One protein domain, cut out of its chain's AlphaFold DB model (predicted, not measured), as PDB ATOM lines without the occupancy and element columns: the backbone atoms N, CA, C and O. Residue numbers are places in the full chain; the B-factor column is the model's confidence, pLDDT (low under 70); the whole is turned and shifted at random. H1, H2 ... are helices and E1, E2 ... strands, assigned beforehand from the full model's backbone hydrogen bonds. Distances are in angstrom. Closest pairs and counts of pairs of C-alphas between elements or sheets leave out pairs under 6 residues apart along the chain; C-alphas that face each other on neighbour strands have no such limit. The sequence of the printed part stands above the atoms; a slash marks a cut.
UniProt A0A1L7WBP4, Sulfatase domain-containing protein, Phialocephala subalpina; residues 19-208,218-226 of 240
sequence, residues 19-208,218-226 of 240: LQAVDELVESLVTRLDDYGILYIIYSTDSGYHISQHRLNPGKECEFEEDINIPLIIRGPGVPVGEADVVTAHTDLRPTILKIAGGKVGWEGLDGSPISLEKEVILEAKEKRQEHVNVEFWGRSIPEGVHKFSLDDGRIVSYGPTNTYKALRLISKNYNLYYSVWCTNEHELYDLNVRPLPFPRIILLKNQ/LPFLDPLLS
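AT A GLANCE: This is residues 19 to 208 and 218 to 226 of the 240 residues of the protein "Sulfatase domain-containing protein" of Phialocephala subalpina (UniProt A0A1L7WBP4). A twisted sheet of five strands, E3 to E7, with the short helix H5 across one face, makes one end of the domain. The other end is a looser assembly built round the two-strand ribbon E1 and E2, with H3 and H4 to one side of the ribbon and H1 to the other, where residues 19 to 29 of H1 stick out. The printed part has 199 residues, with five named helices and seven named strands in the order H1 E1 H2 E2 H3 H4 E3 E4 E5 E6 E7 H5; both sheets are antiparallel, the larger in the order E3 E4 E5 E6 E7. The class is mixed, helices and strands, with under half of the residues in named elements. The whole is only just loose, close to compact, with a radius of gyration of the C-alphas of 19.8 A and spans of 61 by 43 by 37 A.

IN THESE COORDINATES: The large sheet holds E3, residues 132 to 137, 16.8 A; E4, residues 165 to 171, 19.7 A; E5, residues 176 to 182, 20.4 A; E6, residues 187 to 191; and E7, residues 202 to 204. C-alpha 132 is at (31.934, -76.720, -89.483). H5 is residues 218 to 225, ending at C-alpha 225 at (39.564, -83.793, -89.008). The ribbon is E1, residues 41 to 44, and E2, residues 72 to 75. H1, residues 19 to 34, is 22.2 A long and begins at C-alpha 19 at (25.806, -66.244, -61.236). H2 is residues 65 to 68, H3 residues 90 to 100, 15.7 A, and H4 residues 119 to 128, 14.4 A.

HOW THE PARTS SIT: E3 to E7 form a meander, each strand the antiparallel neighbour and hairpin partner of the one before. N 135 and O 167 join E3 and E4 at 2.9 A, N 168 and O 179 join E4 and E5 at 2.7 A, N 178 and O 190 join E5 and E6 at 2.9 A, and N 203 and O 189 join E6 and E7 at 3.0 A, each within hydrogen-bond range. H5 is on this sheet at a height of 8.8 A, only just over E4 and E5 with 3 C-alphas on each, and runs across the strands, at 72 degrees to E4 on the local plane. The closest C-alphas of H5 and E4 are those of Leu 225 and Lys 166, 6.7 A apart. H2 only grazes the sheet. E1 and E2 are antiparallel at 174 degrees, with N 43 and O 73 2.8 A apart, within hydrogen-bond range. H3 and H4 are apart. Every O i to N i+4 pair is within hydrogen-bond range in H1, against 5 of 7 in H3, 5 of 6 in H4 and 1 of 4 in H5, which has 3 of 5 O i to N i+3 pairs within range; H2 is too short for an i+4 pair.

THE WHOLE: The C-alphas farthest apart, of Asp 35 and Gln 208, are 63.9 A apart. Residues 209 to 217 are not printed, and C-alphas 208 and 218 are 13.4 A apart across this cut. The links E1 to H2, E2 to H3, H3 to H4 and E3 to E4 are long; in the last, residues 149 to 150 pair antiparallel with residues 156 to 157. The mean pLDDT of the printed part is 81.7, and 27 residues are under 70, among them 194 to 208.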
ATOM      1  N   LEU A  19      26.147 -66.825 -59.933       77.88
ATOM      2  CA  LEU A  19      25.806 -66.244 -61.236       77.88
ATOM      3  C   LEU A  19      25.067 -64.914 -61.086       77.88
ATOM      4  O   LEU A  19      25.284 -64.011 -61.884       77.88
ATOM      5  N   GLN A  20      24.262 -64.761 -60.030       82.06
ATOM      6  CA  GLN A  20      23.614 -63.486 -59.729       82.06
ATOM      7  C   GLN A  20      24.640 -62.412 -59.340       82.06
ATOM      8  O   GLN A  20      24.571 -61.292 -59.830       82.06
ATOM      9  N   ALA A  21      25.623 -62.753 -58.502       83.12
ATOM     10  CA  ALA A  21      26.676 -61.807 -58.132       83.12
ATOM     11  C   ALA A  21      27.521 -61.372 -59.345       83.12
ATOM     12  O   ALA A  21      27.950 -60.221 -59.424       83.12
ATOM     13  N   VAL A  22      27.753 -62.283 -60.299       85.62
ATOM     14  CA  VAL A  22      28.414 -61.956 -61.569       85.62
ATOM     15  C   VAL A  22      27.546 -61.018 -62.408       85.62
ATOM     16  O   VAL A  22      28.074 -60.037 -62.922       85.62
ATOM     17  N   ASP A  23      26.240 -61.270 -62.508       86.50
ATOM     18  CA  ASP A  23      25.307 -60.422 -63.261       86.50
ATOM     19  C   ASP A  23      25.268 -58.985 -62.714       86.50
ATOM     20  O   ASP A  23      25.456 -58.028 -63.464       86.50
ATOM     21  N   GLU A  24      25.167 -58.824 -61.390       88.06
ATOM     22  CA  GLU A  24      25.195 -57.512 -60.726       88.06
ATOM     23  C   GLU A  24      26.528 -56.766 -60.965       88.06
ATOM     24  O   GLU A  24      26.555 -55.548 -61.180       88.06
ATOM     25  N   LEU A  25      27.656 -57.490 -60.972       89.00
ATOM     26  CA  LEU A  25      28.969 -56.916 -61.282       89.00
ATOM     27  C   LEU A  25      29.068 -56.489 -62.749       89.00
ATOM     28  O   LEU A  25      29.594 -55.409 -63.037       89.00
ATOM     29  N   VAL A  26      28.575 -57.320 -63.670       89.50
ATOM     30  CA  VAL A  26      28.567 -57.030 -65.109       89.50
ATOM     31  C   VAL A  26      27.692 -55.815 -65.395       89.50
ATOM     32  O   VAL A  26      28.150 -54.920 -66.101       89.50
ATOM     33  N   GLU A  27      26.500 -55.719 -64.802       89.50
ATOM     34  CA  GLU A  27      25.632 -54.542 -64.920       89.50
ATOM     35  C   GLU A  27      26.379 -53.273 -64.491       89.50
ATOM     36  O   GLU A  27      26.520 -52.336 -65.281       89.50
ATOM     37  N   SER A  28      26.956 -53.268 -63.282       89.56
ATOM     38  CA  SER A  28      27.694 -52.102 -62.782       89.56
ATOM     39  C   SER A  28      28.887 -51.728 -63.664       89.56
ATOM     40  O   SER A  28      29.211 -50.540 -63.767       89.56
ATOM     41  N   LEU A  29      29.584 -52.709 -64.240       89.62
ATOM     42  CA  LEU A  29      30.726 -52.477 -65.119       89.62
ATOM     43  C   LEU A  29      30.271 -51.874 -66.451       89.62
ATOM     44  O   LEU A  29      30.825 -50.869 -66.887       89.62
ATOM     45  N   VAL A  30      29.242 -52.459 -67.067       89.44
ATOM     46  CA  VAL A  30      28.688 -52.001 -68.345       89.44
ATOM     47  C   VAL A  30      28.159 -50.576 -68.215       89.44
ATOM     48  O   VAL A  30      28.521 -49.744 -69.041       89.44
ATOM     49  N   THR A  31      27.386 -50.259 -67.169       88.56
ATOM     50  CA  THR A  31      26.861 -48.899 -66.949       88.56
ATOM     51  C   THR A  31      27.980 -47.869 -66.840       88.56
ATOM     52  O   THR A  31      27.932 -46.843 -67.508       88.56
ATOM     53  N   ARG A  32      29.028 -48.156 -66.055       87.62
ATOM     54  CA  ARG A  32      30.170 -47.237 -65.911       87.62
ATOM     55  C   ARG A  32      30.937 -47.038 -67.211       87.62
ATOM     56  O   ARG A  32      31.490 -45.969 -67.420       87.62
ATOM     57  N   LEU A  33      31.035 -48.066 -68.049       87.31
ATOM     58  CA  LEU A  33      31.761 -47.991 -69.317       87.31
ATOM     59  C   LEU A  33      30.939 -47.292 -70.408       87.31
ATOM     60  O   LEU A  33      31.527 -46.642 -71.273       87.31
ATOM     61  N   ASP A  34      29.608 -47.369 -70.339       84.88
ATOM     62  CA  ASP A  34      28.691 -46.643 -71.227       84.88
ATOM     63  C   ASP A  34      28.867 -45.118 -71.078       84.88
ATOM     64  O   ASP A  34      28.901 -44.408 -72.083       84.88
ATOM     65  N   ASP A  35      29.129 -44.628 -69.857       84.12
ATOM     66  CA  ASP A  35      29.412 -43.206 -69.577       84.12
ATOM     67  C   ASP A  35      30.646 -42.664 -70.329       84.12
ATOM     68  O   ASP A  35      30.737 -41.466 -70.607       84.12
ATOM     69  N   TYR A  36      31.601 -43.530 -70.692       83.94
ATOM     70  CA  TYR A  36      32.803 -43.157 -71.454       83.94
ATOM     71  C   TYR A  36      32.627 -43.285 -72.978       83.94
ATOM     72  O   TYR A  36      33.524 -42.907 -73.733       83.94
ATOM     73  N   GLY A  37      31.483 -43.792 -73.448       72.81
ATOM     74  CA  GLY A  37      31.017 -43.678 -74.834       72.81
ATOM     75  C   GLY A  37      31.757 -44.486 -75.907       72.81
ATOM     76  O   GLY A  37      31.388 -44.389 -77.076       72.81
ATOM     77  N   ILE A  38      32.791 -45.269 -75.580       65.56
ATOM     78  CA  ILE A  38      33.554 -46.039 -76.578       65.56
ATOM     79  C   ILE A  38      34.065 -47.336 -75.954       65.56
ATOM     80  O   ILE A  38      35.166 -47.380 -75.404       65.56
ATOM     81  N   LEU A  39      33.295 -48.418 -76.065       78.88
ATOM     82  CA  LEU A  39      33.821 -49.731 -75.719       78.88
ATOM     83  C   LEU A  39      33.203 -50.858 -76.543       78.88
ATOM     84  O   LEU A  39      31.988 -50.931 -76.723       78.88
ATOM     85  N   TYR A  40      34.073 -51.762 -76.989       87.75
ATOM     86  CA  TYR A  40      33.688 -53.102 -77.404       87.75
ATOM     87  C   TYR A  40      33.741 -54.036 -76.198       87.75
ATOM     88  O   TYR A  40      34.778 -54.156 -75.546       87.75
ATOM     89  N   ILE A  41      32.631 -54.705 -75.914       90.56
ATOM     90  CA  ILE A  41      32.523 -55.725 -74.877       90.56
ATOM     91  C   ILE A  41      32.378 -57.064 -75.584       90.56
ATOM     92  O   ILE A  41      31.464 -57.243 -76.388       90.56
ATOM     93  N   ILE A  42      33.285 -57.990 -75.289       92.31
ATOM     94  CA  ILE A  42      33.229 -59.376 -75.750       92.31
ATOM     95  C   ILE A  42      33.117 -60.243 -74.502       92.31
ATOM     96  O   ILE A  42      33.999 -60.205 -73.645       92.31
ATOM     97  N   TYR A  43      32.031 -60.997 -74.395       91.56
ATOM     98  CA  TYR A  43      31.784 -61.942 -73.314       91.56
ATOM     99  C   TYR A  43      31.708 -63.352 -73.893       91.56
ATOM    100  O   TYR A  43      30.990 -63.588 -74.862       91.56
ATOM    101  N   SER A  44      32.474 -64.268 -73.311       93.44
ATOM    102  CA  SER A  44      32.578 -65.662 -73.727       93.44
ATOM    103  C   SER A  44      33.041 -66.513 -72.550       93.44
ATOM    104  O   SER A  44      33.565 -65.969 -71.574       93.44
ATOM    105  N   THR A  45      32.907 -67.833 -72.647       91.88
ATOM    106  CA  THR A  45      33.575 -68.780 -71.735       91.88
ATOM    107  C   THR A  45      34.700 -69.518 -72.464       91.88
ATOM    108  O   THR A  45      34.870 -69.348 -73.671       91.88
ATOM    109  N   ASP A  46      35.530 -70.273 -71.747       91.06
ATOM    110  CA  ASP A  46      36.538 -71.173 -72.325       91.06
ATOM    111  C   ASP A  46      35.908 -72.501 -72.763       91.06
ATOM    112  O   ASP A  46      36.188 -72.987 -73.855       91.06
ATOM    113  N   SER A  47      35.011 -73.035 -71.937       90.69
ATOM    114  CA  SER A  47      34.198 -74.215 -72.217       90.69
ATOM    115  C   SER A  47      32.834 -74.110 -71.537       90.69
ATOM    116  O   SER A  47      32.574 -73.209 -70.730       90.69
ATOM    117  N   GLY A  48      31.954 -75.038 -71.875       89.81
ATOM    118  CA  GLY A  48      30.742 -75.329 -71.131       89.81
ATOM    119  C   GLY A  48      30.994 -76.306 -69.980       89.81
ATOM    120  O   GLY A  48      32.139 -76.505 -69.555       89.81
ATOM    121  N   TYR A  49      29.904 -76.863 -69.454       87.44
ATOM    122  CA  TYR A  49      29.916 -77.780 -68.316       87.44
ATOM    123  C   TYR A  49      28.663 -78.659 -68.322       87.44
ATOM    124  O   TYR A  49      27.537 -78.157 -68.214       87.44
ATOM    125  N   HIS A  50      28.851 -79.974 -68.360       86.06
ATOM    126  CA  HIS A  50      27.770 -80.936 -68.211       86.06
ATOM    127  C   HIS A  50      27.608 -81.355 -66.742       86.06
ATOM    128  O   HIS A  50      28.554 -81.615 -66.004       86.06
ATOM    129  N   ILE A  51      26.357 -81.459 -66.308       87.50
ATOM    130  CA  ILE A  51      25.900 -81.925 -64.999       87.50
ATOM    131  C   ILE A  51      25.204 -83.279 -65.196       87.50
ATOM    132  O   ILE A  51      23.992 -83.428 -65.034       87.50
ATOM    133  N   SER A  52      25.994 -84.279 -65.583       82.69
ATOM    134  CA  SER A  52      25.559 -85.666 -65.794       82.69
ATOM    135  C   SER A  52      24.620 -85.962 -66.964       82.69
ATOM    136  O   SER A  52      24.037 -87.051 -67.048       82.69
ATOM    137  N   GLN A  53      24.534 -85.053 -67.934       83.00
ATOM    138  CA  GLN A  53      24.075 -85.398 -69.277       83.00
ATOM    139  C   GLN A  53      24.928 -86.543 -69.843       83.00
ATOM    140  O   GLN A  53      26.055 -86.784 -69.410       83.00
ATOM    141  N   HIS A  54      24.354 -87.314 -70.769       79.31
ATOM    142  CA  HIS A  54      25.025 -88.464 -71.399       79.31
ATOM    143  C   HIS A  54      25.496 -89.555 -70.414       79.31
ATOM    144  O   HIS A  54      26.273 -90.427 -70.780       79.31
ATOM    145  N   ARG A  55      24.968 -89.556 -69.174       80.19
ATOM    146  CA  ARG A  55      25.398 -90.427 -68.056       80.19
ATOM    147  C   ARG A  55      26.866 -90.235 -67.666       80.19
ATOM    148  O   ARG A  55      27.478 -91.142 -67.106       80.19
ATOM    149  N   LEU A  56      27.414 -89.060 -67.950       80.25
ATOM    150  CA  LEU A  56      28.748 -88.681 -67.516       80.25
ATOM    151  C   LEU A  56      28.735 -88.199 -66.062       80.25
ATOM    152  O   LEU A  56      27.688 -87.910 -65.477       80.25
ATOM    153  N   ASN A  57      29.908 -88.128 -65.444       80.38
ATOM    154  CA  ASN A  57      30.032 -87.396 -64.185       80.38
ATOM    155  C   ASN A  57      30.063 -85.897 -64.473       80.38
ATOM    156  O   ASN A  57      30.446 -85.523 -65.572       80.38
ATOM    157  N   PRO A  58      29.685 -85.032 -63.518       83.81
ATOM    158  CA  PRO A  58      29.785 -83.599 -63.725       83.81
ATOM    159  C   PRO A  58      31.219 -83.182 -64.055       83.81
ATOM    160  O   PRO A  58      32.163 -83.576 -63.354       83.81
ATOM    161  N   GLY A  59      31.364 -82.390 -65.106       84.75
ATOM    162  CA  GLY A  59      32.663 -82.014 -65.625       84.75
ATOM    163  C   GLY A  59      32.578 -81.233 -66.924       84.75
ATOM    164  O   GLY A  59      31.527 -80.747 -67.340       84.75
ATOM    165  N   LYS A  60      33.745 -81.132 -67.534       83.62
ATOM    166  CA  LYS A  60      33.978 -80.675 -68.899       83.62
ATOM    167  C   LYS A  60      34.887 -81.714 -69.559       83.62
ATOM    168  O   LYS A  60      35.036 -82.797 -69.002       83.62
ATOM    169  N   GLU A  61      35.538 -81.390 -70.673       87.31
ATOM    170  CA  GLU A  61      36.442 -82.297 -71.415       87.31
ATOM    171  C   GLU A  61      35.732 -83.272 -72.361       87.31
ATOM    172  O   GLU A  61      36.368 -84.194 -72.875       87.31
ATOM    173  N   CYS A  62      34.439 -83.074 -72.614       86.50
ATOM    174  CA  CYS A  62      33.714 -83.829 -73.618       86.50
ATOM    175  C   CYS A  62      33.347 -82.960 -74.821       86.50
ATOM    176  O   CYS A  62      33.301 -81.735 -74.799       86.50
ATOM    177  N   GLU A  63      33.096 -83.644 -75.918       86.50
ATOM    178  CA  GLU A  63      32.671 -83.109 -77.211       86.50
ATOM    179  C   GLU A  63      31.206 -82.667 -77.314       86.50
ATOM    180  O   GLU A  63      30.773 -82.215 -78.374       86.50
ATOM    181  N   PHE A  64      30.415 -82.875 -76.265       87.12
ATOM    182  CA  PHE A  64      28.973 -82.667 -76.318       87.12
ATOM    183  C   PHE A  64      28.610 -81.182 -76.358       87.12
ATOM    184  O   PHE A  64      29.371 -80.329 -75.906       87.12
ATOM    185  N   GLU A  65      27.415 -80.871 -76.871       87.25
ATOM    186  CA  GLU A  65      26.905 -79.495 -76.986       87.25
ATOM    187  C   GLU A  65      27.007 -78.719 -75.670       87.25
ATOM    188  O   GLU A  65      27.359 -77.545 -75.685       87.25
ATOM    189  N   GLU A  66      26.755 -79.377 -74.538       86.56
ATOM    190  CA  GLU A  66      26.850 -78.769 -73.212       86.56
ATOM    191  C   GLU A  66      28.254 -78.245 -72.863       86.56
ATOM    192  O   GLU A  66      28.368 -77.329 -72.049       86.56
ATOM    193  N   ASP A  67      29.300 -78.796 -73.486       88.69
ATOM    194  CA  ASP A  67      30.706 -78.469 -73.241       88.69
ATOM    195  C   ASP A  67      31.295 -77.560 -74.327       88.69
ATOM    196  O   ASP A  67      32.182 -76.754 -74.037       88.69
ATOM    197  N   ILE A  68      30.821 -77.671 -75.574       90.38
ATOM    198  CA  ILE A  68      31.422 -76.976 -76.728       90.38
ATOM    199  C   ILE A  68      30.613 -75.765 -77.204       90.38
ATOM    200  O   ILE A  68      31.184 -74.836 -77.777       90.38
ATOM    201  N   ASN A  69      29.292 -75.756 -76.987       90.44
ATOM    202  CA  ASN A  69      28.411 -74.684 -77.440       90.44
ATOM    203  C   ASN A  69      28.269 -73.633 -76.340       90.44
ATOM    204  O   ASN A  69      27.378 -73.670 -75.490       90.44
ATOM    205  N   ILE A  70      29.221 -72.713 -76.339       91.56
ATOM    206  CA  ILE A  70      29.362 -71.693 -75.311       91.56
ATOM    207  C   ILE A  70      28.712 -70.364 -75.721       91.56
ATOM    208  O   ILE A  70      28.586 -70.069 -76.912       91.56
ATOM    209  N   PRO A  71      28.339 -69.505 -74.757       91.50
ATOM    210  CA  PRO A  71      27.859 -68.174 -75.095       91.50
ATOM    211  C   PRO A  71      28.986 -67.333 -75.703       91.50
ATOM    212  O   PRO A  71      30.089 -67.289 -75.164       91.50
ATOM    213  N   LEU A  72      28.673 -66.595 -76.769       92.88
ATOM    214  CA  LEU A  72      29.504 -65.517 -77.300       92.88
ATOM    215  C   LEU A  72      28.635 -64.278 -77.518       92.88
ATOM    216  O   LEU A  72      27.739 -64.269 -78.360       92.88
ATOM    217  N   ILE A  73      28.908 -63.217 -76.765       92.38
ATOM    218  CA  ILE A  73      28.193 -61.943 -76.848       92.38
ATOM    219  C   ILE A  73      29.195 -60.856 -77.213       92.38
ATOM    220  O   ILE A  73      30.218 -60.694 -76.549       92.38
ATOM    221  N   ILE A  74      28.885 -60.085 -78.255       92.31
ATOM    222  CA  ILE A  74      29.685 -58.938 -78.684       92.31
ATOM    223  C   ILE A  74      28.786 -57.703 -78.687       92.31
ATOM    224  O   ILE A  74      27.743 -57.686 -79.334       92.31
ATOM    225  N   ARG A  75      29.200 -56.651 -77.978       89.81
ATOM    226  CA  ARG A  75      28.571 -55.324 -77.977       89.81
ATOM    227  C   ARG A  75      29.608 -54.293 -78.387       89.81
ATOM    228  O   ARG A  75      30.748 -54.363 -77.947       89.81
ATOM    229  N   GLY A  76      29.211 -53.309 -79.179       89.19
ATOM    230  CA  GLY A  76      30.056 -52.168 -79.503       89.19
ATOM    231  C   GLY A  76      29.451 -51.291 -80.596       89.19
ATOM    232  O   GLY A  76      28.357 -51.584 -81.088       89.19
ATOM    233  N   PRO A  77      30.151 -50.219 -80.995       86.69
ATOM    234  CA  PRO A  77      29.718 -49.352 -82.084       86.69
ATOM    235  C   PRO A  77      29.467 -50.132 -83.380       86.69
ATOM    236  O   PRO A  77      30.322 -50.899 -83.829       86.69
ATOM    237  N   GLY A  78      28.290 -49.936 -83.978       84.69
ATOM    238  CA  GLY A  78      27.901 -50.565 -85.246       84.69
ATOM    239  C   GLY A  78      27.520 -52.047 -85.164       84.69
ATOM    240  O   GLY A  78      27.111 -52.603 -86.179       84.69
ATOM    241  N   VAL A  79      27.605 -52.679 -83.986       89.75
ATOM    242  CA  VAL A  79      27.181 -54.074 -83.796       89.75
ATOM    243  C   VAL A  79      25.647 -54.131 -83.725       89.75
ATOM    244  O   VAL A  79      25.057 -53.416 -82.910       89.75
ATOM    245  N   PRO A  80      24.964 -54.943 -84.555       89.44
ATOM    246  CA  PRO A  80      23.511 -55.039 -84.530       89.44
ATOM    247  C   PRO A  80      23.007 -55.695 -83.242       89.44
ATOM    248  O   PRO A  80      23.629 -56.595 -82.690       89.44
ATOM    249  N   VAL A  81      21.825 -55.265 -82.800       88.75
ATOM    250  CA  VAL A  81      21.116 -55.874 -81.669       88.75
ATOM    251  C   VAL A  81      20.357 -57.112 -82.145       88.75
ATOM    252  O   VAL A  81      19.628 -57.045 -83.137       88.75
ATOM    253  N   GLY A  82      20.484 -58.210 -81.404       85.88
ATOM    254  CA  GLY A  82      19.753 -59.455 -81.632       85.88
ATOM    255  C   GLY A  82      20.672 -60.672 -81.657       85.88
ATOM    256  O   GLY A  82      21.852 -60.585 -81.330       85.88
ATOM    257  N   GLU A  83      20.109 -61.809 -82.049       80.75
ATOM    258  CA  GLU A  83      20.832 -63.075 -82.157       80.75
ATOM    259  C   GLU A  83      21.427 -63.254 -83.559       80.75
ATOM    260  O   GLU A  83      20.781 -62.981 -84.580       80.75
ATOM    261  N   ALA A  84      22.663 -63.748 -83.609       82.75
ATOM    262  CA  ALA A  84      23.342 -64.135 -84.835       82.75
ATOM    263  C   ALA A  84      23.527 -65.655 -84.851       82.75
ATOM    264  O   ALA A  84      24.317 -66.202 -84.093       82.75
ATOM    265  N   ASP A  85      22.796 -66.325 -85.737       83.00
ATOM    266  CA  ASP A  85      22.924 -67.764 -85.975       83.00
ATOM    267  C   ASP A  85      24.012 -68.011 -87.028       83.00
ATOM    268  O   ASP A  85      23.726 -68.100 -88.223       83.00
ATOM    269  N   VAL A  86      25.273 -67.942 -86.596       87.19
ATOM    270  CA  VAL A  86      26.464 -68.097 -87.441       87.19
ATOM    271  C   VAL A  86      27.475 -68.974 -86.712       87.19
ATOM    272  O   VAL A  86      27.771 -68.753 -85.540       87.19
ATOM    273  N   VAL A  87      28.053 -69.933 -87.430       89.25
ATOM    274  CA  VAL A  87      29.089 -70.821 -86.899       89.25
ATOM    275  C   VAL A  87      30.374 -70.031 -86.619       89.25
ATOM    276  O   VAL A  87      30.951 -69.400 -87.511       89.25
ATOM    277  N   THR A  88      30.827 -70.061 -85.366       91.81
ATOM    278  CA  THR A  88      32.042 -69.374 -84.901       91.81
ATOM    279  C   THR A  88      32.850 -70.276 -83.974       91.81
ATOM    280  O   THR A  88      32.322 -71.239 -83.422       91.81
ATOM    281  N   ALA A  89      34.139 -69.975 -83.823       92.06
ATOM    282  CA  ALA A  89      35.036 -70.664 -82.897       92.06
ATOM    283  C   ALA A  89      35.907 -69.662 -82.125       92.06
ATOM    284  O   ALA A  89      36.135 -68.544 -82.590       92.06
ATOM    285  N   HIS A  90      36.484 -70.051 -80.982       92.88
ATOM    286  CA  HIS A  90      37.405 -69.180 -80.227       92.88
ATOM    287  C   HIS A  90      38.597 -68.690 -81.049       92.88
ATOM    288  O   HIS A  90      39.092 -67.582 -80.833       92.88
ATOM    289  N   THR A  91      39.050 -69.487 -82.017       92.00
ATOM    290  CA  THR A  91      40.129 -69.115 -82.944       92.00
ATOM    291  C   THR A  91      39.783 -67.885 -83.785       92.00
ATOM    292  O   THR A  91      40.698 -67.171 -84.211       92.00
ATOM    293  N   ASP A  92      38.493 -67.581 -83.957       92.62
ATOM    294  CA  ASP A  92      37.981 -66.401 -84.653       92.62
ATOM    295  C   ASP A  92      38.044 -65.124 -83.793       92.62
ATOM    296  O   ASP A  92      38.032 -64.012 -84.331       92.62
ATOM    297  N   LEU A  93      38.172 -65.225 -82.464       93.12
ATOM    298  CA  LEU A  93      38.217 -64.044 -81.587       93.12
ATOM    299  C   LEU A  93      39.459 -63.193 -81.845       93.12
ATOM    300  O   LEU A  93      39.363 -61.974 -81.974       93.12
ATOM    301  N   ARG A  94      40.626 -63.827 -81.995       92.19
ATOM    302  CA  ARG A  94      41.891 -63.140 -82.296       92.19
ATOM    303  C   ARG A  94      41.813 -62.283 -83.575       92.19
ATOM    304  O   ARG A  94      42.099 -61.087 -83.488       92.19
ATOM    305  N   PRO A  95      41.432 -62.822 -84.752       93.19
ATOM    306  CA  PRO A  95      41.276 -62.014 -85.961       93.19
ATOM    307  C   PRO A  95      40.146 -60.979 -85.847       93.19
ATOM    308  O   PRO A  95      40.268 -59.899 -86.422       93.19
ATOM    309  N   THR A  96      39.081 -61.257 -85.086       92.38
ATOM    310  CA  THR A  96      37.998 -60.288 -84.829       92.38
ATOM    311  C   THR A  96      38.495 -59.076 -84.044       92.38
ATOM    312  O   THR A  96      38.314 -57.946 -84.491       92.38
ATOM    313  N   ILE A  97      39.186 -59.293 -82.921       92.94
ATOM    314  CA  ILE A  97      39.765 -58.222 -82.096       92.94
ATOM    315  C   ILE A  97      40.763 -57.401 -82.915       92.94
ATOM    316  O   ILE A  97      40.748 -56.172 -82.867       92.94
ATOM    317  N   LEU A  98      41.593 -58.065 -83.726       92.25
ATOM    318  CA  LEU A  98      42.544 -57.382 -84.599       92.25
ATOM    319  C   LEU A  98      41.840 -56.485 -85.628       92.25
ATOM    320  O   LEU A  98      42.281 -55.360 -85.850       92.25
ATOM    321  N   LYS A  99      40.737 -56.958 -86.224       91.06
ATOM    322  CA  LYS A  99      39.920 -56.172 -87.160       91.06
ATOM    323  C   LYS A  99      39.279 -54.964 -86.473       91.06
ATOM    324  O   LYS A  99      39.324 -53.873 -87.034       91.06
ATOM    325  N   ILE A 100      38.740 -55.139 -85.262       90.88
ATOM    326  CA  ILE A 100      38.183 -54.043 -84.446       90.88
ATOM    327  C   ILE A 100      39.254 -52.980 -84.165       90.88
ATOM    328  O   ILE A 100      38.983 -51.787 -84.259       90.88
ATOM    329  N   ALA A 101      40.490 -53.400 -83.889       90.38
ATOM    330  CA  ALA A 101      41.621 -52.503 -83.657       90.38
ATOM    331  C   ALA A 101      42.182 -51.840 -84.938       90.38
ATOM    332  O   ALA A 101      43.181 -51.125 -84.864       90.38
ATOM    333  N   GLY A 102      41.593 -52.081 -86.119       89.81
ATOM    334  CA  GLY A 102      42.082 -51.560 -87.404       89.81
ATOM    335  C   GLY A 102      43.349 -52.252 -87.927       89.81
ATOM    336  O   GLY A 102      44.018 -51.741 -88.825       89.81
ATOM    337  N   GLY A 103      43.703 -53.410 -87.365       88.31
ATOM    338  CA  GLY A 103      44.852 -54.205 -87.778       88.31
ATOM    339  C   GLY A 103      44.613 -54.990 -89.070       88.31
ATOM    340  O   GLY A 103      43.484 -55.226 -89.502       88.31
ATOM    341  N   LYS A 104      45.707 -55.441 -89.696       85.12
ATOM    342  CA  LYS A 104      45.647 -56.267 -90.910       85.12
ATOM    343  C   LYS A 104      45.302 -57.714 -90.563       85.12
ATOM    344  O   LYS A 104      46.041 -58.378 -89.840       85.12
ATOM    345  N   VAL A 105      44.214 -58.215 -91.134       84.44
ATOM    346  CA  VAL A 105      43.824 -59.632 -91.078       84.44
ATOM    347  C   VAL A 105      44.418 -60.399 -92.265       84.44
ATOM    348  O   VAL A 105      44.715 -59.801 -93.297       84.44
ATOM    349  N   GLY A 106      44.599 -61.716 -92.127       75.62
ATOM    350  CA  GLY A 106      45.036 -62.588 -93.229       75.62
ATOM    351  C   GLY A 106      46.548 -62.816 -93.365       75.62
ATOM    352  O   GLY A 106      46.990 -63.286 -94.408       75.62
ATOM    353  N   TRP A 107      47.349 -62.504 -92.342       78.44
ATOM    354  CA  TRP A 107      48.748 -62.950 -92.283       78.44
ATOM    355  C   TRP A 107      48.839 -64.390 -91.752       78.44
ATOM    356  O   TRP A 107      47.935 -64.865 -91.063       78.44
ATOM    357  N   GLU A 108      49.935 -65.087 -92.060       75.25
ATOM    358  CA  GLU A 108      50.075 -66.539 -91.854       75.25
ATOM    359  C   GLU A 108      49.954 -67.024 -90.398       75.25
ATOM    360  O   GLU A 108      49.825 -68.218 -90.177       75.25
ATOM    361  N   GLY A 109      49.944 -66.147 -89.392       80.56
ATOM    362  CA  GLY A 109      49.801 -66.547 -87.988       80.56
ATOM    363  C   GLY A 109      48.362 -66.709 -87.487       80.56
ATOM    364  O   GLY A 109      48.180 -67.041 -86.316       80.56
ATOM    365  N   LEU A 110      47.345 -66.426 -88.311       84.81
ATOM    366  CA  LEU A 110      45.926 -66.519 -87.938       84.81
ATOM    367  C   LEU A 110      45.292 -67.789 -88.522       84.81
ATOM    368  O   LEU A 110      45.425 -68.037 -89.718       84.81
ATOM    369  N   ASP A 111      44.624 -68.581 -87.679       84.69
ATOM    370  CA  ASP A 111      43.928 -69.818 -88.086       84.69
ATOM    371  C   ASP A 111      42.418 -69.610 -88.276       84.69
ATOM    372  O   ASP A 111      41.819 -70.221 -89.153       84.69
ATOM    373  N   GLY A 112      41.807 -68.728 -87.477       87.06
ATOM    374  CA  GLY A 112      40.395 -68.361 -87.599       87.06
ATOM    375  C   GLY A 112      40.140 -67.237 -88.605       87.06
ATOM    376  O   GLY A 112      41.062 -66.567 -89.087       87.06
ATOM    377  N   SER A 113      38.861 -66.971 -88.862       88.50
ATOM    378  CA  SER A 113      38.395 -65.882 -89.721       88.50
ATOM    379  C   SER A 113      37.640 -64.824 -88.905       88.50
ATOM    380  O   SER A 113      36.879 -65.176 -88.004       88.50
ATOM    381  N   PRO A 114      37.805 -63.514 -89.184       90.31
ATOM    382  CA  PRO A 114      37.104 -62.480 -88.427       90.31
ATOM    383  C   PRO A 114      35.588 -62.712 -88.417       90.31
ATOM    384  O   PRO A 114      34.986 -62.994 -89.458       90.31
ATOM    385  N   ILE A 115      34.970 -62.564 -87.251       90.94
ATOM    386  CA  ILE A 115      33.520 -62.513 -87.101       90.94
ATOM    387  C   ILE A 115      33.076 -61.144 -87.608       90.94
ATOM    388  O   ILE A 115      33.596 -60.099 -87.207       90.94
ATOM    389  N   SER A 116      32.143 -61.145 -88.552       87.44
ATOM    390  CA  SER A 116      31.584 -59.909 -89.083       87.44
ATOM    391  C   SER A 116      30.641 -59.287 -88.062       87.44
ATOM    392  O   SER A 116      29.797 -59.978 -87.504       87.44
ATOM    393  N   LEU A 117      30.784 -57.983 -87.835       88.12
ATOM    394  CA  LEU A 117      29.967 -57.224 -86.884       88.12
ATOM    395  C   LEU A 117      28.922 -56.336 -87.572       88.12
ATOM    396  O   LEU A 117      28.173 -55.646 -86.899       88.12
ATOM    397  N   GLU A 118      28.871 -56.346 -88.902       86.88
ATOM    398  CA  GLU A 118      27.903 -55.596 -89.703       86.88
ATOM    399  C   GLU A 118      26.688 -56.472 -90.005       86.88
ATOM    400  O   GLU A 118      26.831 -57.651 -90.340       86.88
ATOM    401  N   LYS A 119      25.485 -55.901 -89.917       84.69
ATOM    402  CA  LYS A 119      24.227 -56.650 -90.025       84.69
ATOM    403  C   LYS A 119      24.084 -57.375 -91.362       84.69
ATOM    404  O   LYS A 119      23.713 -58.546 -91.390       84.69
ATOM    405  N   GLU A 120      24.388 -56.690 -92.456       84.00
ATOM    406  CA  GLU A 120      24.287 -57.216 -93.817       84.00
ATOM    407  C   GLU A 120      25.263 -58.379 -94.012       84.00
ATOM    408  O   GLU A 120      24.899 -59.434 -94.528       84.00
ATOM    409  N   VAL A 121      26.489 -58.226 -93.510       84.44
ATOM    410  CA  VAL A 121      27.533 -59.245 -93.634       84.44
ATOM    411  C   VAL A 121      27.258 -60.445 -92.732       84.44
ATOM    412  O   VAL A 121      27.568 -61.567 -93.116       84.44
ATOM    413  N   ILE A 122      26.650 -60.253 -91.557       85.12
ATOM    414  CA  ILE A 122      26.191 -61.363 -90.707       85.12
ATOM    415  C   ILE A 122      25.147 -62.200 -91.451       85.12
ATOM    416  O   ILE A 122      25.224 -63.425 -91.421       85.12
ATOM    417  N   LEU A 123      24.204 -61.563 -92.156       84.00
ATOM    418  CA  LEU A 123      23.207 -62.276 -92.963       84.00
ATOM    419  C   LEU A 123      23.850 -63.058 -94.111       84.00
ATOM    420  O   LEU A 123      23.466 -64.197 -94.351       84.00
ATOM    421  N   GLU A 124      24.853 -62.492 -94.784       84.69
ATOM    422  CA  GLU A 124      25.617 -63.232 -95.796       84.69
ATOM    423  C   GLU A 124      26.450 -64.371 -95.197       84.69
ATOM    424  O   GLU A 124      26.575 -65.438 -95.800       84.69
ATOM    425  N   ALA A 125      27.017 -64.161 -94.008       83.19
ATOM    426  CA  ALA A 125      27.832 -65.147 -93.312       83.19
ATOM    427  C   ALA A 125      27.026 -66.393 -92.932       83.19
ATOM    428  O   ALA A 125      27.605 -67.475 -92.915       83.19
ATOM    429  N   LYS A 126      25.707 -66.275 -92.723       79.88
ATOM    430  CA  LYS A 126      24.826 -67.440 -92.533       79.88
ATOM    431  C   LYS A 126      24.868 -68.429 -93.699       79.88
ATOM    432  O   LYS A 126      24.657 -69.614 -93.490       79.88
ATOM    433  N   GLU A 127      25.132 -67.949 -94.914       80.25
ATOM    434  CA  GLU A 127      25.170 -68.786 -96.122       80.25
ATOM    435  C   GLU A 127      26.590 -69.151 -96.554       80.25
ATOM    436  O   GLU A 127      26.809 -70.211 -97.128       80.25
ATOM    437  N   LYS A 128      27.544 -68.228 -96.377       82.00
ATOM    438  CA  LYS A 128      28.877 -68.317 -96.998       82.00
ATOM    439  C   LYS A 128      29.996 -68.703 -96.037       82.00
ATOM    440  O   LYS A 128      31.086 -69.038 -96.499       82.00
ATOM    441  N   ARG A 129      29.795 -68.550 -94.724       84.75
ATOM    442  CA  ARG A 129      30.831 -68.877 -93.736       84.75
ATOM    443  C   ARG A 129      30.992 -70.398 -93.649       84.75
ATOM    444  O   ARG A 129      30.165 -71.152 -94.148       84.75
ATOM    445  N   GLN A 130      32.087 -70.839 -93.037       86.12
ATOM    446  CA  GLN A 130      32.325 -72.252 -92.761       86.12
ATOM    447  C   GLN A 130      31.135 -72.889 -92.028       86.12
ATOM    448  O   GLN A 130      30.610 -72.328 -91.071       86.12
ATOM    449  N   GLU A 131      30.737 -74.073 -92.482       87.25
ATOM    450  CA  GLU A 131      29.617 -74.838 -91.914       87.25
ATOM    451  C   GLU A 131      30.061 -75.742 -90.751       87.25
ATOM    452  O   GLU A 131      29.235 -76.413 -90.136       87.25
ATOM    453  N   HIS A 132      31.368 -75.802 -90.465       89.00
ATOM    454  CA  HIS A 132      31.934 -76.720 -89.483       89.00
ATOM    455  C   HIS A 132      32.904 -76.056 -88.504       89.00
ATOM    456  O   HIS A 132      33.575 -75.073 -88.825       89.00
ATOM    457  N   VAL A 133      32.996 -76.651 -87.315       91.44
ATOM    458  CA  VAL A 133      34.003 -76.359 -86.290       91.44
ATOM    459  C   VAL A 133      34.647 -77.665 -85.858       91.44
ATOM    460  O   VAL A 133      33.958 -78.665 -85.643       91.44
ATOM    461  N   ASN A 134      35.967 -77.637 -85.707       92.00
ATOM    462  CA  ASN A 134      36.731 -78.757 -85.186       92.00
ATOM    463  C   ASN A 134      36.881 -78.596 -83.674       92.00
ATOM    464  O   ASN A 134      37.259 -77.526 -83.195       92.00
ATOM    465  N   VAL A 135      36.623 -79.673 -82.943       92.00
ATOM    466  CA  VAL A 135      36.844 -79.773 -81.501       92.00
ATOM    467  C   VAL A 135      37.828 -80.904 -81.262       92.00
ATOM    468  O   VAL A 135      37.745 -81.954 -81.895       92.00
ATOM    469  N   GLU A 136      38.772 -80.709 -80.359       92.06
ATOM    470  CA  GLU A 136      39.733 -81.743 -80.002       92.06
ATOM    471  C   GLU A 136      39.979 -81.760 -78.504       92.06
ATOM    472  O   GLU A 136      39.975 -80.720 -77.843       92.06
ATOM    473  N   PHE A 137      40.239 -82.953 -77.990       91.19
ATOM    474  CA  PHE A 137      40.755 -83.137 -76.649       91.19
ATOM    475  C   PHE A 137      41.888 -84.151 -76.694       91.19
ATOM    476  O   PHE A 137      41.818 -85.155 -77.404       91.19
ATOM    477  N   TRP A 138      42.943 -83.891 -75.928       89.50
ATOM    478  CA  TRP A 138      44.129 -84.734 -75.892       89.50
ATOM    479  C   TRP A 138      44.529 -85.029 -74.453       89.50
ATOM    480  O   TRP A 138      44.933 -84.135 -73.713       89.50
ATOM    481  N   GLY A 139      44.498 -86.309 -74.081       86.94
ATOM    482  CA  GLY A 139      45.068 -86.778 -72.824       86.94
ATOM    483  C   GLY A 139      44.063 -87.460 -71.910       86.94
ATOM    484  O   GLY A 139      43.316 -88.342 -72.331       86.94
ATOM    485  N   ARG A 140      44.141 -87.128 -70.622       83.44
ATOM    486  CA  ARG A 140      43.379 -87.781 -69.553       83.44
ATOM    487  C   ARG A 140      42.123 -86.990 -69.262       83.44
ATOM    488  O   ARG A 140      42.201 -85.769 -69.262       83.44
ATOM    489  N   SER A 141      41.038 -87.687 -68.941       81.62
ATOM    490  CA  SER A 141      39.879 -87.026 -68.355       81.62
ATOM    491  C   SER A 141      39.996 -86.952 -66.840       81.62
ATOM    492  O   SER A 141      40.465 -87.899 -66.199       81.62
ATOM    493  N   ILE A 142      39.570 -85.846 -66.248       81.19
ATOM    494  CA  ILE A 142      39.560 -85.613 -64.808       81.19
ATOM    495  C   ILE A 142      38.120 -85.291 -64.402       81.19
ATOM    496  O   ILE A 142      37.543 -84.320 -64.881       81.19
ATOM    497  N   PRO A 143      37.512 -86.071 -63.494       75.25
ATOM    498  CA  PRO A 143      36.173 -85.752 -63.037       75.25
ATOM    499  C   PRO A 143      36.233 -84.529 -62.112       75.25
ATOM    500  O   PRO A 143      36.967 -84.534 -61.119       75.25
ATOM    501  N   GLU A 144      35.438 -83.502 -62.406       80.44
ATOM    502  CA  GLU A 144      35.386 -82.281 -61.585       80.44
ATOM    503  C   GLU A 144      34.376 -82.392 -60.431       80.44
ATOM    504  O   GLU A 144      34.444 -81.651 -59.450       80.44
ATOM    505  N   GLY A 145      33.447 -83.349 -60.512       74.25
ATOM    506  CA  GLY A 145      32.492 -83.639 -59.449       74.25
ATOM    507  C   GLY A 145      33.131 -84.205 -58.171       74.25
ATOM    508  O   GLY A 145      34.076 -84.995 -58.204       74.25
ATOM    509  N   VAL A 146      32.533 -83.880 -57.018       73.38
ATOM    510  CA  VAL A 146      32.982 -84.317 -55.675       73.38
ATOM    511  C   VAL A 146      33.095 -85.844 -55.553       73.38
ATOM    512  O   VAL A 146      33.951 -86.353 -54.831       73.38
ATOM    513  N   HIS A 147      32.251 -86.582 -56.277       71.50
ATOM    514  CA  HIS A 147      32.201 -88.045 -56.234       71.50
ATOM    515  C   HIS A 147      33.139 -88.745 -57.227       71.50
ATOM    516  O   HIS A 147      33.232 -89.971 -57.191       71.50
ATOM    517  N   LYS A 148      33.890 -87.988 -58.044       74.88
ATOM    518  CA  LYS A 148      34.801 -88.510 -59.076       74.88
ATOM    519  C   LYS A 148      34.107 -89.553 -59.978       74.88
ATOM    520  O   LYS A 148      32.893 -89.502 -60.145       74.88
ATOM    521  N   PHE A 149      34.852 -90.483 -60.579       68.75
ATOM    522  CA  PHE A 149      34.270 -91.652 -61.242       68.75
ATOM    523  C   PHE A 149      34.071 -92.781 -60.225       68.75
ATOM    524  O   PHE A 149      34.996 -93.081 -59.474       68.75
ATOM    525  N   SER A 150      32.917 -93.452 -60.243       63.25
ATOM    526  CA  SER A 150      32.744 -94.761 -59.601       63.25
ATOM    527  C   SER A 150      32.570 -95.813 -60.684       63.25
ATOM    528  O   SER A 150      31.695 -95.677 -61.535       63.25
ATOM    529  N   LEU A 151      33.397 -96.853 -60.655       63.41
ATOM    530  CA  LEU A 151      33.168 -98.049 -61.459       63.41
ATOM    531  C   LEU A 151      32.105 -98.933 -60.783       63.41
ATOM    532  O   LEU A 151      31.858 -98.805 -59.580       63.41
ATOM    533  N   ASP A 152      31.498 -99.846 -61.547       66.00
ATOM    534  CA  ASP A 152      30.487-100.803 -61.055       66.00
ATOM    535  C   ASP A 152      31.013-101.704 -59.917       66.00
ATOM    536  O   ASP A 152      30.237-102.301 -59.172       66.00
ATOM    537  N   ASP A 153      32.336-101.784 -59.745       71.56
ATOM    538  CA  ASP A 153      33.017-102.498 -58.660       71.56
ATOM    539  C   ASP A 153      33.184-101.666 -57.366       71.56
ATOM    540  O   ASP A 153      33.831-102.113 -56.417       71.56
ATOM    541  N   GLY A 154      32.613-100.455 -57.321       67.69
ATOM    542  CA  GLY A 154      32.673 -99.537 -56.182       67.69
ATOM    543  C   GLY A 154      34.007 -98.801 -56.026       67.69
ATOM    544  O   GLY A 154      34.212 -98.112 -55.022       67.69
ATOM    545  N   ARG A 155      34.939 -98.930 -56.983       72.00
ATOM    546  CA  ARG A 155      36.214 -98.204 -56.941       72.00
ATOM    547  C   ARG A 155      36.044 -96.776 -57.426       72.00
ATOM    548  O   ARG A 155      35.514 -96.527 -58.507       72.00
ATOM    549  N   ILE A 156      36.598 -95.849 -56.650       69.00
ATOM    550  CA  ILE A 156      36.688 -94.443 -57.033       69.00
ATOM    551  C   ILE A 156      37.908 -94.255 -57.937       69.00
ATOM    552  O   ILE A 156      39.053 -94.403 -57.501       69.00
ATOM    553  N   VAL A 157      37.667 -93.891 -59.191       69.38
ATOM    554  CA  VAL A 157      38.702 -93.577 -60.174       69.38
ATOM    555  C   VAL A 157      38.847 -92.060 -60.268       69.38
ATOM    556  O   VAL A 157      37.875 -91.324 -60.417       69.38
ATOM    557  N   SER A 158      40.082 -91.570 -60.128       70.44
ATOM    558  CA  SER A 158      40.364 -90.125 -60.110       70.44
ATOM    559  C   SER A 158      40.698 -89.536 -61.482       70.44
ATOM    560  O   SER A 158      40.834 -88.323 -61.573       70.44
ATOM    561  N   TYR A 159      40.859 -90.360 -62.522       71.81
ATOM    562  CA  TYR A 159      41.069 -89.915 -63.903       71.81
ATOM    563  C   TYR A 159      40.774 -91.044 -64.904       71.81
ATOM    564  O   TYR A 159      41.041 -92.212 -64.613       71.81
ATOM    565  N   GLY A 160      40.282 -90.700 -66.094       72.00
ATOM    566  CA  GLY A 160      40.245 -91.592 -67.250       72.00
ATOM    567  C   GLY A 160      41.595 -91.570 -67.980       72.00
ATOM    568  O   GLY A 160      42.134 -90.493 -68.239       72.00
ATOM    569  N   PRO A 161      42.203 -92.727 -68.295       69.00
ATOM    570  CA  PRO A 161      43.555 -92.767 -68.855       69.00
ATOM    571  C   PRO A 161      43.638 -92.262 -70.303       69.00
ATOM    572  O   PRO A 161      44.705 -91.795 -70.702       69.00
ATOM    573  N   THR A 162      42.548 -92.350 -71.071       80.62
ATOM    574  CA  THR A 162      42.498 -92.012 -72.501       80.62
ATOM    575  C   THR A 162      41.161 -91.355 -72.847       80.62
ATOM    576  O   THR A 162      40.167 -92.053 -73.018       80.62
ATOM    577  N   ASN A 163      41.149 -90.028 -72.955       85.56
ATOM    578  CA  ASN A 163      40.003 -89.229 -73.402       85.56
ATOM    579  C   ASN A 163      40.309 -88.498 -74.719       85.56
ATOM    580  O   ASN A 163      39.805 -87.420 -74.988       85.56
ATOM    581  N   THR A 164      41.230 -89.036 -75.515       89.88
ATOM    582  CA  THR A 164      41.692 -88.357 -76.722       89.88
ATOM    583  C   THR A 164      40.736 -88.601 -77.883       89.88
ATOM    584  O   THR A 164      40.593 -89.744 -78.337       89.88
ATOM    585  N   TYR A 165      40.162 -87.522 -78.406       90.56
ATOM    586  CA  TYR A 165      39.270 -87.543 -79.558       90.56
ATOM    587  C   TYR A 165      39.460 -86.300 -80.426       90.56
ATOM    588  O   TYR A 165      39.983 -85.263 -80.002       90.56
ATOM    589  N   LYS A 166      38.974 -86.405 -81.659       92.94
ATOM    590  CA  LYS A 166      38.667 -85.251 -82.494       92.94
ATOM    591  C   LYS A 166      37.221 -85.327 -82.937       92.94
ATOM    592  O   LYS A 166      36.733 -86.404 -83.269       92.94
ATOM    593  N   ALA A 167      36.568 -84.183 -82.991       91.81
ATOM    594  CA  ALA A 167      35.184 -84.070 -83.376       91.81
ATOM    595  C   ALA A 167      34.962 -82.935 -84.378       91.81
ATOM    596  O   ALA A 167      35.689 -81.941 -84.412       91.81
ATOM    597  N   LEU A 168      33.932 -83.107 -85.196       91.88
ATOM    598  CA  LEU A 168      33.390 -82.115 -86.103       91.88
ATOM    599  C   LEU A 168      31.976 -81.793 -85.672       91.88
ATOM    600  O   LEU A 168      31.100 -82.663 -85.609       91.88
ATOM    601  N   ARG A 169      31.744 -80.506 -85.475       90.69
ATOM    602  CA  ARG A 169      30.410 -79.959 -85.358       90.69
ATOM    603  C   ARG A 169      30.014 -79.343 -86.685       90.69
ATOM    604  O   ARG A 169      30.669 -78.402 -87.114       90.69
ATOM    605  N   LEU A 170      28.970 -79.865 -87.329       88.94
ATOM    606  CA  LEU A 170      28.500 -79.386 -88.629       88.94
ATOM    607  C   LEU A 170      27.082 -78.820 -88.534       88.94
ATOM    608  O   LEU A 170      26.144 -79.532 -88.165       88.94
ATOM    609  N   ILE A 171      26.918 -77.552 -88.901       86.69
ATOM    610  CA  ILE A 171      25.642 -76.840 -88.871       86.69
ATOM    611  C   ILE A 171      25.439 -76.160 -90.218       86.69
ATOM    612  O   ILE A 171      26.228 -75.319 -90.638       86.69
ATOM    613  N   SER A 172      24.346 -76.519 -90.880       84.62
ATOM    614  CA  SER A 172      23.864 -75.870 -92.092       84.62
ATOM    615  C   SER A 172      22.334 -75.865 -92.077       84.62
ATOM    616  O   SER A 172      21.694 -76.416 -91.181       84.62
ATOM    617  N   LYS A 173      21.709 -75.277 -93.097       80.81
ATOM    618  CA  LYS A 173      20.242 -75.251 -93.226       80.81
ATOM    619  C   LYS A 173      19.618 -76.640 -93.328       80.81
ATOM    620  O   LYS A 173      18.485 -76.841 -92.903       80.81
ATOM    621  N   ASN A 174      20.342 -77.576 -93.938       81.12
ATOM    622  CA  ASN A 174      19.810 -78.887 -94.308       81.12
ATOM    623  C   ASN A 174      20.229 -80.000 -93.345       81.12
ATOM    624  O   ASN A 174      19.621 -81.068 -93.347       81.12
ATOM    625  N   TYR A 175      21.282 -79.785 -92.560       83.69
ATOM    626  CA  TYR A 175      21.857 -80.813 -91.710       83.69
ATOM    627  C   TYR A 175      22.431 -80.199 -90.439       83.69
ATOM    628  O   TYR A 175      22.928 -79.075 -90.424       83.69
ATOM    629  N   ASN A 176      22.353 -80.968 -89.364       86.69
ATOM    630  CA  ASN A 176      22.813 -80.573 -88.049       86.69
ATOM    631  C   ASN A 176      23.464 -81.800 -87.413       86.69
ATOM    632  O   ASN A 176      22.797 -82.608 -86.767       86.69
ATOM    633  N   LEU A 177      24.745 -81.989 -87.707       87.69
ATOM    634  CA  LEU A 177      25.456 -83.225 -87.419       87.69
ATOM    635  C   LEU A 177      26.567 -82.986 -86.406       87.69
ATOM    636  O   LEU A 177      27.188 -81.920 -86.347       87.69
ATOM    637  N   TYR A 178      26.819 -84.023 -85.627       88.12
ATOM    638  CA  TYR A 178      27.947 -84.119 -84.728       88.12
ATOM    639  C   TYR A 178      28.667 -85.446 -85.002       88.12
ATOM    640  O   TYR A 178      28.021 -86.494 -85.050       88.12
ATOM    641  N   TYR A 179      29.974 -85.388 -85.254       89.56
ATOM    642  CA  TYR A 179      30.806 -86.537 -85.619       89.56
ATOM    643  C   TYR A 179      32.078 -86.557 -84.775       89.56
ATOM    644  O   TYR A 179      32.788 -85.557 -84.782       89.56
ATOM    645  N   SER A 180      32.414 -87.668 -84.122       89.38
ATOM    646  CA  SER A 180      33.719 -87.849 -83.471       89.38
ATOM    647  C   SER A 180      34.442 -89.106 -83.897       89.38
ATOM    648  O   SER A 180      33.847 -90.120 -84.258       89.38
ATOM    649  N   VAL A 181      35.766 -89.006 -83.815       89.75
ATOM    650  CA  VAL A 181      36.721 -90.091 -83.984       89.75
ATOM    651  C   VAL A 181      37.620 -90.128 -82.759       89.75
ATOM    652  O   VAL A 181      38.341 -89.172 -82.452       89.75
ATOM    653  N   TRP A 182      37.597 -91.261 -82.073       86.38
ATOM    654  CA  TRP A 182      38.431 -91.531 -80.911       86.38
ATOM    655  C   TRP A 182      39.777 -92.121 -81.335       86.38
ATOM    656  O   TRP A 182      39.889 -92.781 -82.369       86.38
ATOM    657  N   CYS A 183      40.814 -91.978 -80.503       85.00
ATOM    658  CA  CYS A 183      42.096 -92.660 -80.747       85.00
ATOM    659  C   CYS A 183      41.997 -94.196 -80.740       85.00
ATOM    660  O   CYS A 183      42.899 -94.868 -81.238       85.00
ATOM    661  N   THR A 184      40.911 -94.758 -80.205       81.75
ATOM    662  CA  THR A 184      40.554 -96.184 -80.308       81.75
ATOM    663  C   THR A 184      40.017 -96.575 -81.689       81.75
ATOM    664  O   THR A 184      39.722 -97.747 -81.911       81.75
ATOM    665  N   ASN A 185      39.926 -95.620 -82.625       82.38
ATOM    666  CA  ASN A 185      39.332 -95.765 -83.955       82.38
ATOM    667  C   ASN A 185      37.819 -96.054 -83.915       82.38
ATOM    668  O   ASN A 185      37.253 -96.641 -84.839       82.38
ATOM    669  N   GLU A 186      37.158 -95.661 -82.828       82.62
ATOM    670  CA  GLU A 186      35.704 -95.676 -82.716       82.62
ATOM    671  C   GLU A 186      35.145 -94.372 -83.274       82.62
ATOM    672  O   GLU A 186      35.673 -93.292 -82.999       82.62
ATOM    673  N   HIS A 187      34.108 -94.491 -84.101       83.38
ATOM    674  CA  HIS A 187      33.457 -93.360 -84.746       83.38
ATOM    675  C   HIS A 187      32.031 -93.229 -84.225       83.38
ATOM    676  O   HIS A 187      31.265 -94.203 -84.244       83.38
ATOM    677  N   GLU A 188      31.660 -92.019 -83.833       83.81
ATOM    678  CA  GLU A 188      30.303 -91.694 -83.416       83.81
ATOM    679  C   GLU A 188      29.716 -90.632 -84.339       83.81
ATOM    680  O   GLU A 188      30.377 -89.657 -84.685       83.81
ATOM    681  N   LEU A 189      28.465 -90.824 -84.759       84.88
ATOM    682  CA  LEU A 189      27.737 -89.871 -85.588       84.88
ATOM    683  C   LEU A 189      26.334 -89.676 -85.024       84.88
ATOM    684  O   LEU A 189      25.595 -90.640 -84.796       84.88
ATOM    685  N   TYR A 190      25.965 -88.413 -84.865       80.94
ATOM    686  CA  TYR A 190      24.709 -87.986 -84.283       80.94
ATOM    687  C   TYR A 190      24.033 -86.956 -85.185       80.94
ATOM    688  O   TYR A 190      24.656 -85.990 -85.627       80.94
ATOM    689  N   ASP A 191      22.741 -87.159 -85.429       83.88
ATOM    690  CA  ASP A 191      21.870 -86.163 -86.052       83.88
ATOM    691  C   ASP A 191      21.097 -85.428 -84.956       83.88
ATOM    692  O   ASP A 191      20.273 -86.017 -84.249       83.88
ATOM    693  N   LEU A 192      21.394 -84.141 -84.800       80.94
ATOM    694  CA  LEU A 192      20.843 -83.296 -83.746       80.94
ATOM    695  C   LEU A 192      19.486 -82.681 -84.123       80.94
ATOM    696  O   LEU A 192      18.832 -82.097 -83.257       80.94
ATOM    697  N   ASN A 193      19.021 -82.839 -85.372       80.88
ATOM    698  CA  ASN A 193      17.678 -82.407 -85.782       80.88
ATOM    699  C   ASN A 193      16.574 -83.354 -85.286       80.88
ATOM    700  O   ASN A 193      15.413 -82.959 -85.175       80.88
ATOM    701  N   VAL A 194      16.910 -84.608 -84.978       67.75
ATOM    702  CA  VAL A 194      15.950 -85.614 -84.510       67.75
ATOM    703  C   VAL A 194      15.843 -85.545 -82.981       67.75
ATOM    704  O   VAL A 194      16.702 -86.053 -82.266       67.75
ATOM    705  N   ARG A 195      14.775 -84.936 -82.449       53.88
ATOM    706  CA  ARG A 195      14.434 -84.944 -81.005       53.88
ATOM    707  C   ARG A 195      13.056 -85.586 -80.772       53.88
ATOM    708  O   ARG A 195      12.159 -85.347 -81.578       53.88
ATOM    709  N   PRO A 196      12.868 -86.379 -79.685       54.34
ATOM    710  CA  PRO A 196      13.020 -85.829 -78.331       54.34
ATOM    711  C   PRO A 196      13.743 -86.704 -77.272       54.34
ATOM    712  O   PRO A 196      13.388 -87.858 -77.071       54.34
ATOM    713  N   LEU A 197      14.643 -86.041 -76.518       41.72
ATOM    714  CA  LEU A 197      15.169 -86.308 -75.154       41.72
ATOM    715  C   LEU A 197      15.946 -87.616 -74.854       41.72
ATOM    716  O   LEU A 197      15.577 -88.694 -75.306       41.72
ATOM    717  N   PRO A 198      16.907 -87.588 -73.905       50.97
ATOM    718  CA  PRO A 198      18.063 -86.693 -73.770       50.97
ATOM    719  C   PRO A 198      19.289 -87.216 -74.552       50.97
ATOM    720  O   PRO A 198      20.373 -86.661 -74.436       50.97
ATOM    721  N   PHE A 199      19.127 -88.291 -75.328       49.97
ATOM    722  CA  PHE A 199      20.218 -88.944 -76.041       49.97
ATOM    723  C   PHE A 199      20.013 -88.759 -77.544       49.97
ATOM    724  O   PHE A 199      19.035 -89.291 -78.084       49.97
ATOM    725  N   PRO A 200      20.882 -88.013 -78.243       51.25
ATOM    726  CA  PRO A 200      20.878 -88.056 -79.694       51.25
ATOM    727  C   PRO A 200      21.133 -89.507 -80.137       51.25
ATOM    728  O   PRO A 200      21.862 -90.261 -79.488       51.25
ATOM    729  N   ARG A 201      20.453 -89.952 -81.197       45.91
ATOM    730  CA  ARG A 201      20.541 -91.346 -81.647       45.91
ATOM    731  C   ARG A 201      21.963 -91.613 -82.142       45.91
ATOM    732  O   ARG A 201      22.316 -91.134 -83.214       45.91
ATOM    733  N   ILE A 202      22.731 -92.405 -81.391       53.75
ATOM    734  CA  ILE A 202      24.040 -92.890 -81.839       53.75
ATOM    735  C   ILE A 202      23.810 -93.740 -83.088       53.75
ATOM    736  O   ILE A 202      23.193 -94.810 -83.024       53.75
ATOM    737  N   ILE A 203      24.304 -93.282 -84.233       55.34
ATOM    738  CA  ILE A 203      24.494 -94.156 -85.384       55.34
ATOM    739  C   ILE A 203      25.829 -94.856 -85.133       55.34
ATOM    740  O   ILE A 203      26.881 -94.334 -85.477       55.34
ATOM    741  N   LEU A 204      25.797 -96.008 -84.455       47.12
ATOM    742  CA  LEU A 204      27.004 -96.802 -84.211       47.12
ATOM    743  C   LEU A 204      27.512 -97.374 -85.535       47.12
ATOM    744  O   LEU A 204      26.882 -98.248 -86.134       47.12
ATOM    745  N   LEU A 205      28.680 -96.910 -85.964       49.28
ATOM    746  CA  LEU A 205      29.323 -97.287 -87.219       49.28
ATOM    747  C   LEU A 205      30.199 -98.532 -87.033       49.28
ATOM    748  O   LEU A 205      31.382 -98.532 -87.356       49.28
ATOM    749  N   LYS A 206      29.644 -99.623 -86.493       37.28
ATOM    750  CA  LYS A 206      30.326-100.925 -86.585       37.28
ATOM    751  C   LYS A 206      30.104-101.493 -87.979       37.28
ATOM    752  O   LYS A 206      28.982-101.421 -88.457       37.28
ATOM    753  N   ASN A 207      31.155-102.062 -88.584       41.16
ATOM    754  CA  ASN A 207      31.172-102.804 -89.856       41.16
ATOM    755  C   ASN A 207      29.819-103.453 -90.206       41.16
ATOM    756  O   ASN A 207      29.569-104.614 -89.879       41.16
ATOM    757  N   GLN A 208      28.944-102.700 -90.869       38.78
ATOM    758  CA  GLN A 208      27.698-103.194 -91.435       38.78
ATOM    759  C   GLN A 208      27.876-103.254 -92.946       38.78
ATOM    760  O   GLN A 208      28.307-102.287 -93.569       38.78
ATOM    761  N   LEU A 218      30.734 -90.395 -94.440       61.34
ATOM    762  CA  LEU A 218      31.936 -90.699 -93.641       61.34
ATOM    763  C   LEU A 218      33.281 -90.491 -94.351       61.34
ATOM    764  O   LEU A 218      34.121 -89.790 -93.790       61.34
ATOM    765  N   PRO A 219      33.506 -91.006 -95.578       61.69
ATOM    766  CA  PRO A 219      34.781 -90.789 -96.265       61.69
ATOM    767  C   PRO A 219      35.053 -89.312 -96.599       61.69
ATOM    768  O   PRO A 219      36.179 -88.965 -96.944       61.69
ATOM    769  N   PHE A 220      34.046 -88.439 -96.491       70.69
ATOM    770  CA  PHE A 220      34.188 -86.992 -96.655       70.69
ATOM    771  C   PHE A 220      34.407 -86.253 -95.327       70.69
ATOM    772  O   PHE A 220      34.880 -85.119 -95.354       70.69
ATOM    773  N   LEU A 221      34.096 -86.872 -94.181       77.88
ATOM    774  CA  LEU A 221      34.252 -86.262 -92.856       77.88
ATOM    775  C   LEU A 221      35.664 -86.452 -92.291       77.88
ATOM    776  O   LEU A 221      36.228 -85.507 -91.748       77.88
ATOM    777  N   ASP A 222      36.275 -87.625 -92.475       77.75
ATOM    778  CA  ASP A 222      37.630 -87.896 -91.967       77.75
ATOM    779  C   ASP A 222      38.696 -86.895 -92.466       77.75
ATOM    780  O   ASP A 222      39.518 -86.448 -91.659       77.75
ATOM    781  N   PRO A 223      38.693 -86.447 -93.741       78.88
ATOM    782  CA  PRO A 223      39.620 -85.414 -94.197       78.88
ATOM    783  C   PRO A 223      39.471 -84.076 -93.459       78.88
ATOM    784  O   PRO A 223      40.469 -83.381 -93.271       78.88
ATOM    785  N   LEU A 224      38.267 -83.712 -93.005       76.19
ATOM    786  CA  LEU A 224      38.023 -82.450 -92.292       76.19
ATOM    787  C   LEU A 224      38.598 -82.454 -90.864       76.19
ATOM    788  O   LEU A 224      38.845 -81.393 -90.296       76.19
ATOM    789  N   LEU A 225      38.875 -83.634 -90.297       77.75
ATOM    790  CA  LEU A 225      39.564 -83.793 -89.008       77.75
ATOM    791  C   LEU A 225      41.091 -83.636 -89.106       77.75
ATOM    792  O   LEU A 225      41.796 -83.582 -88.083       77.75
ATOM    793  N   SER A 226      41.632 -83.597 -90.327       69.50
ATOM    794  CA  SER A 226      43.053 -83.355 -90.549       69.50
ATOM    795  C   SER A 226      43.378 -81.861 -90.381       69.50
ATOM    796  O   SER A 226      42.588 -81.011 -90.794       69.50
TER     797      SER A 226